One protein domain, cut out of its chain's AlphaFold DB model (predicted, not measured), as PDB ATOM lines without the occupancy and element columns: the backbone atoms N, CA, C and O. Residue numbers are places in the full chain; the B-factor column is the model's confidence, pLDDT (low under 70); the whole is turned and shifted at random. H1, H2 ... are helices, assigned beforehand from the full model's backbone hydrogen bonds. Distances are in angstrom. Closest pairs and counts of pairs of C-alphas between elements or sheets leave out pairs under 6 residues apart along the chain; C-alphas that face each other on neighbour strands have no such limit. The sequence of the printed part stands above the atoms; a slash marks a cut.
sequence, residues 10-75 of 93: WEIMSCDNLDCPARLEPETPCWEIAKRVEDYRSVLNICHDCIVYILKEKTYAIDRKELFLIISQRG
ATOM      1  N   TRP A  10     -31.073  22.598 -15.281       85.44
ATOM      2  CA  TRP A  10     -29.929  22.815 -14.396       85.44
ATOM      3  C   TRP A  10     -29.337  21.521 -13.842       85.44
ATOM      4  O   TRP A  10     -28.158  21.506 -13.519       85.44
ATOM      5  N   GLU A  11     -30.108  20.438 -13.759       84.50
ATOM      6  CA  GLU A  11     -29.584  19.125 -13.367       84.50
ATOM      7  C   GLU A  11     -28.766  18.536 -14.518       84.50
ATOM      8  O   GLU A  11     -27.631  18.110 -14.321       84.50
ATOM      9  N   ILE A  12     -29.298  18.621 -15.743       81.69
ATOM     10  CA  ILE A  12     -28.649  18.129 -16.969       81.69
ATOM     11  C   ILE A  12     -27.383  18.933 -17.302       81.69
ATOM     12  O   ILE A  12     -26.381  18.383 -17.756       81.69
ATOM     13  N   MET A  13     -27.436  20.252 -17.114       81.12
ATOM     14  CA  MET A  13     -26.322  21.159 -17.404       81.12
ATOM     15  C   MET A  13     -25.402  21.382 -16.199       81.12
ATOM     16  O   MET A  13     -24.411  22.090 -16.346       81.12
ATOM     17  N   SER A  14     -25.733  20.813 -15.032       76.19
ATOM     18  CA  SER A  14     -25.046  21.052 -13.753       76.19
ATOM     19  C   SER A  14     -24.854  22.548 -13.445       76.19
ATOM     20  O   SER A  14     -23.773  22.986 -13.067       76.19
ATOM     21  N   CYS A  15     -25.913  23.340 -13.636       80.12
ATOM     22  CA  CYS A  15     -25.904  24.794 -13.472       80.12
ATOM     23  C   CYS A  15     -26.325  25.195 -12.051       80.12
ATOM     24  O   CYS A  15     -27.406  24.830 -11.589       80.12
ATOM     25  N   ASP A  16     -25.511  25.994 -11.374       80.50
ATOM     26  CA  ASP A  16     -25.718  26.483 -10.007       80.50
ATOM     27  C   ASP A  16     -26.293  27.906  -9.934       80.50
ATOM     28  O   ASP A  16     -26.581  28.387  -8.841       80.50
ATOM     29  N   ASN A  17     -26.534  28.560 -11.074       82.25
ATOM     30  CA  ASN A  17     -27.130  29.893 -11.104       82.25
ATOM     31  C   ASN A  17     -28.542  29.872 -10.491       82.25
ATOM     32  O   ASN A  17     -29.474  29.313 -11.083       82.25
ATOM     33  N   LEU A  18     -28.676  30.463  -9.302       81.31
ATOM     34  CA  LEU A  18     -29.921  30.533  -8.539       81.31
ATOM     35  C   LEU A  18     -30.910  31.538  -9.139       81.31
ATOM     36  O   LEU A  18     -32.109  31.281  -9.109       81.31
ATOM     37  N   ASP A  19     -30.406  32.595  -9.776       83.50
ATOM     38  CA  ASP A  19     -31.204  33.663 -10.393       83.50
ATOM     39  C   ASP A  19     -31.682  33.302 -11.810       83.50
ATOM     40  O   ASP A  19     -32.186  34.137 -12.560       83.50
ATOM     41  N   CYS A  20     -31.509  32.043 -12.220       83.81
ATOM     42  CA  CYS A  20     -31.934  31.572 -13.528       83.81
ATOM     43  C   CYS A  20     -33.472  31.592 -13.640       83.81
ATOM     44  O   CYS A  20     -34.136  30.901 -12.860       83.81
ATOM     45  N   PRO A  21     -34.056  32.253 -14.661       86.00
ATOM     46  CA  PRO A  21     -35.505  32.266 -14.883       86.00
ATOM     47  C   PRO A  21     -36.139  30.868 -14.952       86.00
ATOM     48  O   PRO A  21     -37.264  30.664 -14.505       86.00
ATOM     49  N   ALA A  22     -35.389  29.862 -15.422       87.69
ATOM     50  CA  ALA A  22     -35.851  28.475 -15.447       87.69
ATOM     51  C   ALA A  22     -36.117  27.872 -14.062       87.69
ATOM     52  O   ALA A  22     -36.946  26.975 -13.944       87.69
ATOM     53  N   ARG A  23     -35.449  28.355 -13.008       86.62
ATOM     54  CA  ARG A  23     -35.696  27.897 -11.632       86.62
ATOM     55  C   ARG A  23     -36.956  28.507 -11.028       86.62
ATOM     56  O   ARG A  23     -37.564  27.875 -10.171       86.62
ATOM     57  N   LEU A  24     -37.339  29.702 -11.477       87.94
ATOM     58  CA  LEU A  24     -38.571  30.372 -11.060       87.94
ATOM     59  C   LEU A  24     -39.810  29.717 -11.689       87.94
ATOM     60  O   LEU A  24     -40.871  29.690 -11.074       87.94
ATOM     61  N   GLU A  25     -39.662  29.135 -12.880       88.38
ATOM     62  CA  GLU A  25     -40.727  28.435 -13.605       88.38
ATOM     63  C   GLU A  25     -40.327  26.976 -13.925       88.38
ATOM     64  O   GLU A  25     -40.125  26.633 -15.091       88.38
ATOM     65  N   PRO A  26     -40.211  26.078 -12.924       85.31
ATOM     66  CA  PRO A  26     -39.628  24.745 -13.107       85.31
ATOM     67  C   PRO A  26     -40.421  23.837 -14.057       85.31
ATOM     68  O   PRO A  26     -39.855  22.906 -14.632       85.31
ATOM     69  N   GLU A  27     -41.724  24.063 -14.204       87.44
ATOM     70  CA  GLU A  27     -42.593  23.287 -15.099       87.44
ATOM     71  C   GLU A  27     -42.528  23.766 -16.552       87.44
ATOM     72  O   GLU A  27     -42.873  23.017 -17.466       87.44
ATOM     73  N   THR A  28     -42.019  24.977 -16.781       88.19
ATOM     74  CA  THR A  28     -41.842  25.523 -18.121       88.19
ATOM     75  C   THR A  28     -40.489  25.065 -18.678       88.19
ATOM     76  O   THR A  28     -39.454  25.204 -18.017       88.19
ATOM     77  N   PRO A  29     -40.433  24.523 -19.905       88.69
ATOM     78  CA  PRO A  29     -39.164  24.179 -20.522       88.69
ATOM     79  C   PRO A  29     -38.236  25.388 -20.665       88.69
ATOM     80  O   PRO A  29     -38.658  26.470 -21.069       88.69
ATOM     81  N   CYS A  30     -36.944  25.202 -20.390       89.38
ATOM     82  CA  CYS A  30     -35.994  26.317 -20.353       89.38
ATOM     83  C   CYS A  30     -35.865  27.070 -21.686       89.38
ATOM     84  O   CYS A  30     -35.523  28.247 -21.677       89.38
ATOM     85  N   TRP A  31     -36.142  26.417 -22.820       89.25
ATOM     86  CA  TRP A  31     -36.130  27.058 -24.138       89.25
ATOM     87  C   TRP A  31     -37.337  27.977 -24.364       89.25
ATOM     88  O   TRP A  31     -37.175  29.028 -24.971       89.25
ATOM     89  N   GLU A  32     -38.517  27.649 -23.826       90.81
ATOM     90  CA  GLU A  32     -39.691  28.537 -23.884       90.81
ATOM     91  C   GLU A  32     -39.462  29.798 -23.048       90.81
ATOM     92  O   GLU A  32     -39.837  30.903 -23.440       90.81
ATOM     93  N   ILE A  33     -38.786  29.644 -21.908       91.06
ATOM     94  CA  ILE A  33     -38.404  30.769 -21.052       91.06
ATOM     95  C   ILE A  33     -37.349  31.626 -21.751       91.06
ATOM     96  O   ILE A  33     -37.524  32.836 -21.843       91.06
ATOM     97  N   ALA A  34     -36.294  31.003 -22.294       88.12
ATOM     98  CA  ALA A  34     -35.251  31.691 -23.055       88.12
ATOM     99  C   ALA A  34     -35.834  32.485 -24.233       88.12
ATOM    100  O   ALA A  34     -35.431  33.620 -24.463       88.12
ATOM    101  N   LYS A  35     -36.826  31.921 -24.933       88.81
ATOM    102  CA  LYS A  35     -37.562  32.601 -26.004       88.81
ATOM    103  C   LYS A  35     -38.350  33.805 -25.495       88.81
ATOM    104  O   LYS A  35     -38.325  34.851 -26.131       88.81
ATOM    105  N   ARG A  36     -39.031  33.677 -24.351       91.69
ATOM    106  CA  ARG A  36     -39.841  34.753 -23.750       91.69
ATOM    107  C   ARG A  36     -39.002  35.941 -23.283       91.69
ATOM    108  O   ARG A  36     -39.454  37.070 -23.406       91.69
ATOM    109  N   VAL A  37     -37.819  35.685 -22.725       87.12
ATOM    110  CA  VAL A  37     -36.925  36.739 -22.208       87.12
ATOM    111  C   VAL A  37     -35.901  37.217 -23.238       87.12
ATOM    112  O   VAL A  37     -34.985  37.948 -22.876       87.12
ATOM    113  N   GLU A  38     -36.029  36.774 -24.494       84.50
ATOM    114  CA  GLU A  38     -35.081  37.062 -25.577       84.50
ATOM    115  C   GLU A  38     -33.623  36.751 -25.183       84.50
ATOM    116  O   GLU A  38     -32.683  37.447 -25.570       84.50
ATOM    117  N   ASP A  39     -33.416  35.679 -24.405       84.06
ATOM    118  CA  ASP A  39     -32.076  35.224 -24.040       84.06
ATOM    119  C   ASP A  39     -31.303  34.924 -25.325       84.06
ATOM    120  O   ASP A  39     -31.822  34.289 -26.252       84.06
ATOM    121  N   TYR A  40     -30.039  35.345 -25.375       81.31
ATOM    122  CA  TYR A  40     -29.201  35.188 -26.562       81.31
ATOM    123  C   TYR A  40     -29.157  33.736 -27.065       81.31
ATOM    124  O   TYR A  40     -29.002  33.505 -28.263       81.31
ATOM    125  N   ARG A  41     -29.333  32.743 -26.180       80.25
ATOM    126  CA  ARG A  41     -29.397  31.327 -26.565       80.25
ATOM    127  C   ARG A  41     -30.614  31.009 -27.425       80.25
ATOM    128  O   ARG A  41     -30.505  30.178 -28.321       80.25
ATOM    129  N   SER A  42     -31.752  31.654 -27.177       78.50
ATOM    130  CA  SER A  42     -32.918  31.533 -28.051       78.50
ATOM    131  C   SER A  42     -32.731  32.337 -29.332       78.50
ATOM    132  O   SER A  42     -33.030  31.825 -30.405       78.50
ATOM    133  N   VAL A  43     -32.216  33.567 -29.242       74.88
ATOM    134  CA  VAL A  43     -32.019  34.450 -30.408       74.88
ATOM    135  C   VAL A  43     -31.061  33.831 -31.431       74.88
ATOM    136  O   VAL A  43     -31.284  33.926 -32.635       74.88
ATOM    137  N   LEU A  44     -30.019  33.144 -30.960       78.75
ATOM    138  CA  LEU A  44     -29.021  32.468 -31.793       78.75
ATOM    139  C   LEU A  44     -29.367  31.000 -32.109       78.75
ATOM    140  O   LEU A  44     -28.496  30.264 -32.559       78.75
ATOM    141  N   ASN A  45     -30.602  30.544 -31.853       79.44
ATOM    142  CA  ASN A  45     -31.055  29.151 -32.037       79.44
ATOM    143  C   ASN A  45     -30.269  28.069 -31.263       79.44
ATOM    144  O   ASN A  45     -30.518  26.880 -31.444       79.44
ATOM    145  N   ILE A  46     -29.410  28.451 -30.314       82.38
ATOM    146  CA  ILE A  46     -28.611  27.535 -29.477       82.38
ATOM    147  C   ILE A  46     -29.511  26.578 -28.681       82.38
ATOM    148  O   ILE A  46     -29.125  25.446 -28.387       82.38
ATOM    149  N   CYS A  47     -30.723  27.006 -28.316       83.06
ATOM    150  CA  CYS A  47     -31.675  26.154 -27.607       83.06
ATOM    151  C   CYS A  47     -32.052  24.884 -28.389       83.06
ATOM    152  O   CYS A  47     -32.217  23.849 -27.749       83.06
ATOM    153  N   HIS A  48     -32.134  24.926 -29.723       80.38
ATOM    154  CA  HIS A  48     -32.498  23.761 -30.545       80.38
ATOM    155  C   HIS A  48     -31.378  22.720 -30.643       80.38
ATOM    156  O   HIS A  48     -31.670  21.529 -30.762       80.38
ATOM    157  N   ASP A  49     -30.128  23.161 -30.508       78.38
ATOM    158  CA  ASP A  49     -28.940  22.302 -30.461       78.38
ATOM    159  C   ASP A  49     -28.589  21.872 -29.024       78.38
ATOM    160  O   ASP A  49     -27.665  21.090 -28.778       78.38
ATOM    161  N   CYS A  50     -29.313  22.386 -28.026       82.12
ATOM    162  CA  CYS A  50     -29.048  22.092 -26.628       82.12
ATOM    163  C   CYS A  50     -29.435  20.649 -26.286       82.12
ATOM    164  O   CYS A  50     -30.554  20.205 -26.549       82.12
ATOM    165  N   ILE A  51     -28.558  19.951 -25.557       80.38
ATOM    166  CA  ILE A  51     -28.816  18.591 -25.059       80.38
ATOM    167  C   ILE A  51     -30.148  18.481 -24.296       80.38
ATOM    168  O   ILE A  51     -30.814  17.458 -24.379       80.38
ATOM    169  N   VAL A  52     -30.568  19.532 -23.578       84.44
ATOM    170  CA  VAL A  52     -31.835  19.545 -22.828       84.44
ATOM    171  C   VAL A  52     -33.030  19.470 -23.774       84.44
ATOM    172  O   VAL A  52     -33.957  18.702 -23.515       84.44
ATOM    173  N   TYR A  53     -32.994  20.241 -24.863       84.88
ATOM    174  CA  TYR A  53     -34.025  20.227 -25.893       84.88
ATOM    175  C   TYR A  53     -34.042  18.864 -26.586       84.88
ATOM    176  O   TYR A  53     -35.065  18.189 -26.577       84.88
ATOM    177  N   ILE A  54     -32.884  18.392 -27.059       80.75
ATOM    178  CA  ILE A  54     -32.739  17.092 -27.734       80.75
ATOM    179  C   ILE A  54     -33.288  15.944 -26.874       80.75
ATOM    180  O   ILE A  54     -33.999  15.070 -27.374       80.75
ATOM    181  N   LEU A  55     -33.002  15.949 -25.567       78.00
ATOM    182  CA  LEU A  55     -33.500  14.937 -24.639       78.00
ATOM    183  C   LEU A  55     -35.022  14.988 -24.489       78.00
ATOM    184  O   LEU A  55     -35.682  13.951 -24.564       78.00
ATOM    185  N   LYS A  56     -35.576  16.177 -24.233       79.12
ATOM    186  CA  LYS A  56     -36.985  16.333 -23.854       79.12
ATOM    187  C   LYS A  56     -37.938  16.300 -25.038       79.12
ATOM    188  O   LYS A  56     -39.026  15.749 -24.900       79.12
ATOM    189  N   GLU A  57     -37.542  16.850 -26.176       78.75
ATOM    190  CA  GLU A  57     -38.425  16.963 -27.332       78.75
ATOM    191  C   GLU A  57     -38.540  15.640 -28.109       78.75
ATOM    192  O   GLU A  57     -39.482  15.481 -28.870       78.75
ATOM    193  N   LYS A  58     -37.679  14.631 -27.857       61.91
ATOM    194  CA  LYS A  58     -37.715  13.271 -28.466       61.91
ATOM    195  C   LYS A  58     -37.784  13.232 -30.008       61.91
ATOM    196  O   LYS A  58     -37.911  12.150 -30.577       61.91
ATOM    197  N   THR A  59     -37.696  14.375 -30.672       58.03
ATOM    198  CA  THR A  59     -37.928  14.587 -32.106       58.03
ATOM    199  C   THR A  59     -36.661  14.449 -32.939       58.03
ATOM    200  O   THR A  59     -36.745  14.326 -34.158       58.03
ATOM    201  N   TYR A  60     -35.483  14.422 -32.313       55.91
ATOM    202  CA  TYR A  60     -34.227  14.322 -33.044       55.91
ATOM    203  C   TYR A  60     -33.905  12.891 -33.478       55.91
ATOM    204  O   TYR A  60     -33.960  11.950 -32.687       55.91
ATOM    205  N   ALA A  61     -33.468  12.762 -34.733       57.53
ATOM    206  CA  ALA A  61     -32.971  11.539 -35.369       57.53
ATOM    207  C   ALA A  61     -31.598  11.069 -34.836       57.53
ATOM    208  O   ALA A  61     -30.867  10.365 -35.529       57.53
ATOM    209  N   ILE A  62     -31.225  11.476 -33.621       59.47
ATOM    210  CA  ILE A  62     -30.015  11.001 -32.953       59.47
ATOM    211  C   ILE A  62     -30.271   9.582 -32.439       59.47
ATOM    212  O   ILE A  62     -31.287   9.312 -31.788       59.47
ATOM    213  N   ASP A  63     -29.337   8.670 -32.715       65.31
ATOM    214  CA  ASP A  63     -29.399   7.322 -32.163       65.31
ATOM    215  C   ASP A  63     -29.358   7.406 -30.632       65.31
ATOM    216  O   ASP A  63     -28.516   8.080 -30.030       65.31
ATOM    217  N   ARG A  64     -30.266   6.685 -29.968       64.81
ATOM    218  CA  ARG A  64     -30.365   6.684 -28.502       64.81
ATOM    219  C   ARG A  64     -29.050   6.259 -27.846       64.81
ATOM    220  O   ARG A  64     -28.801   6.650 -26.709       64.81
ATOM    221  N   LYS A  65     -28.214   5.477 -28.539       64.94
ATOM    222  CA  LYS A  65     -26.875   5.088 -28.069       64.94
ATOM    223  C   LYS A  65     -25.896   6.261 -28.046       64.94
ATOM    224  O   LYS A  65     -25.144   6.392 -27.087       64.94
ATOM    225  N   GLU A  66     -25.916   7.113 -29.062       67.00
ATOM    226  CA  GLU A  66     -25.049   8.291 -29.140       67.00
ATOM    227  C   GLU A  66     -25.455   9.327 -28.090       67.00
ATOM    228  O   GLU A  66     -24.622   9.826 -27.332       67.00
ATOM    229  N   LEU A  67     -26.767   9.530 -27.931       69.69
ATOM    230  CA  LEU A  67     -27.317  10.337 -26.846       69.69
ATOM    231  C   LEU A  67     -26.880   9.804 -25.477       69.69
ATOM    232  O   LEU A  67     -26.443  10.561 -24.613       69.69
ATOM    233  N   PHE A  68     -26.944   8.486 -25.287       67.12
ATOM    234  CA  PHE A  68     -26.506   7.839 -24.058       67.12
ATOM    235  C   PHE A  68     -25.014   8.052 -23.791       67.12
ATOM    236  O   PHE A  68     -24.653   8.320 -22.649       67.12
ATOM    237  N   LEU A  69     -24.148   7.997 -24.806       68.75
ATOM    238  CA  LEU A  69     -22.717   8.290 -24.658       68.75
ATOM    239  C   LEU A  69     -22.477   9.733 -24.196       68.75
ATOM    240  O   LEU A  69     -21.707   9.947 -23.259       68.75
ATOM    241  N   ILE A  70     -23.183  10.709 -24.775       69.00
ATOM    242  CA  ILE A  70     -23.075  12.124 -24.380       69.00
ATOM    243  C   ILE A  70     -23.529  12.323 -22.924       69.00
ATOM    244  O   ILE A  70     -22.864  13.015 -22.152       69.00
ATOM    245  N   ILE A  71     -24.630  11.684 -22.515       65.69
ATOM    246  CA  ILE A  71     -25.126  11.718 -21.127       65.69
ATOM    247  C   ILE A  71     -24.144  11.014 -20.174       65.69
ATOM    248  O   ILE A  71     -23.876  11.522 -19.084       65.69
ATOM    249  N   SER A  72     -23.579   9.872 -20.588       63.88
ATOM    250  CA  SER A  72     -22.596   9.093 -19.816       63.88
ATOM    251  C   SER A  72     -21.361   9.924 -19.496       63.88
ATOM    252  O   SER A  72     -20.922   9.966 -18.350       63.88
ATOM    253  N   GLN A  73     -20.824  10.624 -20.498       65.75
ATOM    254  CA  GLN A  73     -19.650  11.487 -20.349       65.75
ATOM    255  C   GLN A  73     -19.904  12.678 -19.420       65.75
ATOM    256  O   GLN A  73     -18.966  13.218 -18.837       65.75
ATOM    257  N   ARG A  74     -21.168  13.082 -19.253       64.44
ATOM    258  CA  ARG A  74     -21.583  14.145 -18.331       64.44
ATOM    259  C   ARG A  74     -21.888  13.644 -16.915       64.44
ATOM    260  O   ARG A  74     -22.254  14.449 -16.071       64.44
ATOM    261  N   GLY A  75     -21.742  12.343 -16.640       59.22
ATOM    262  CA  GLY A  75     -21.959  11.769 -15.306       59.22
ATOM    263  C   GLY A  75     -23.429  11.654 -14.886       59.22
ATOM    264  O   GLY A  75     -23.713  11.340 -13.739       59.22
TER     265      GLY A  75
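What this domain is: This is residues 10 to 75 of the 93 residues of an uncharacterized protein of Desulfobulbaceae bacterium (UniProt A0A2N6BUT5). Six short helices follow one another in an open, loosely joined arch: H1 makes one leg, H2, H3, H4 and H5 make the bridge, and H6 makes the other leg. Residues 10 to 20, which hold no named helix, reach from H1 back across part of the open side. The printed part has 66 residues, is all helix in class, with no named strand, and runs H1, H2, H3, H4, H5, H6. It is only just compact, close to loose, with a radius of gyration of the C-alphas of 12.5 A and spans of 33 by 23 by 20 A.

How they stand to each other: Start at H1, residues 21 to 24, and go on to H2, residues 30 to 36: they only just touch, with 3 pairs of C-alphas within 8 A, the closest being Ala 22 and Cys 30 at 5.4 A. H3, residues 40 to 43, touches H2, and the closest C-alphas, of Lys 35 and Ser 42, are 5.2 A apart. H4, residues 46 to 49, is close to H3 but not clearly touching, with the closest C-alphas, of Arg 41 and Cys 47, 5.7 A apart. H5, residues 51 to 57, stands about perpendicular to H2, at 85 degrees. H6, residues 64 to 73, and H5 are near each other, with 8 pairs of C-alphas within 10 A. In H2, H5 and H6 every O i to N i+4 pair is within hydrogen-bond range; H1, H3 and H4 are too short for such a pair.

Where its parts are: Find C-alpha 21 at (-35.505, 32.266, -14.883), where H1 begins. H2 is 9.9 A long and H5 10.0 A. H6 runs 14.3 A to C-alpha 73 at (-19.650, 11.487, -20.349).

The domain as a whole: The C-alphas farthest apart, of Asp 19 and Asp 63, are 34.2 A apart. The printed part has no cut and no long link. Confidence is low, with pLDDT under 70, at residues 58 to 75.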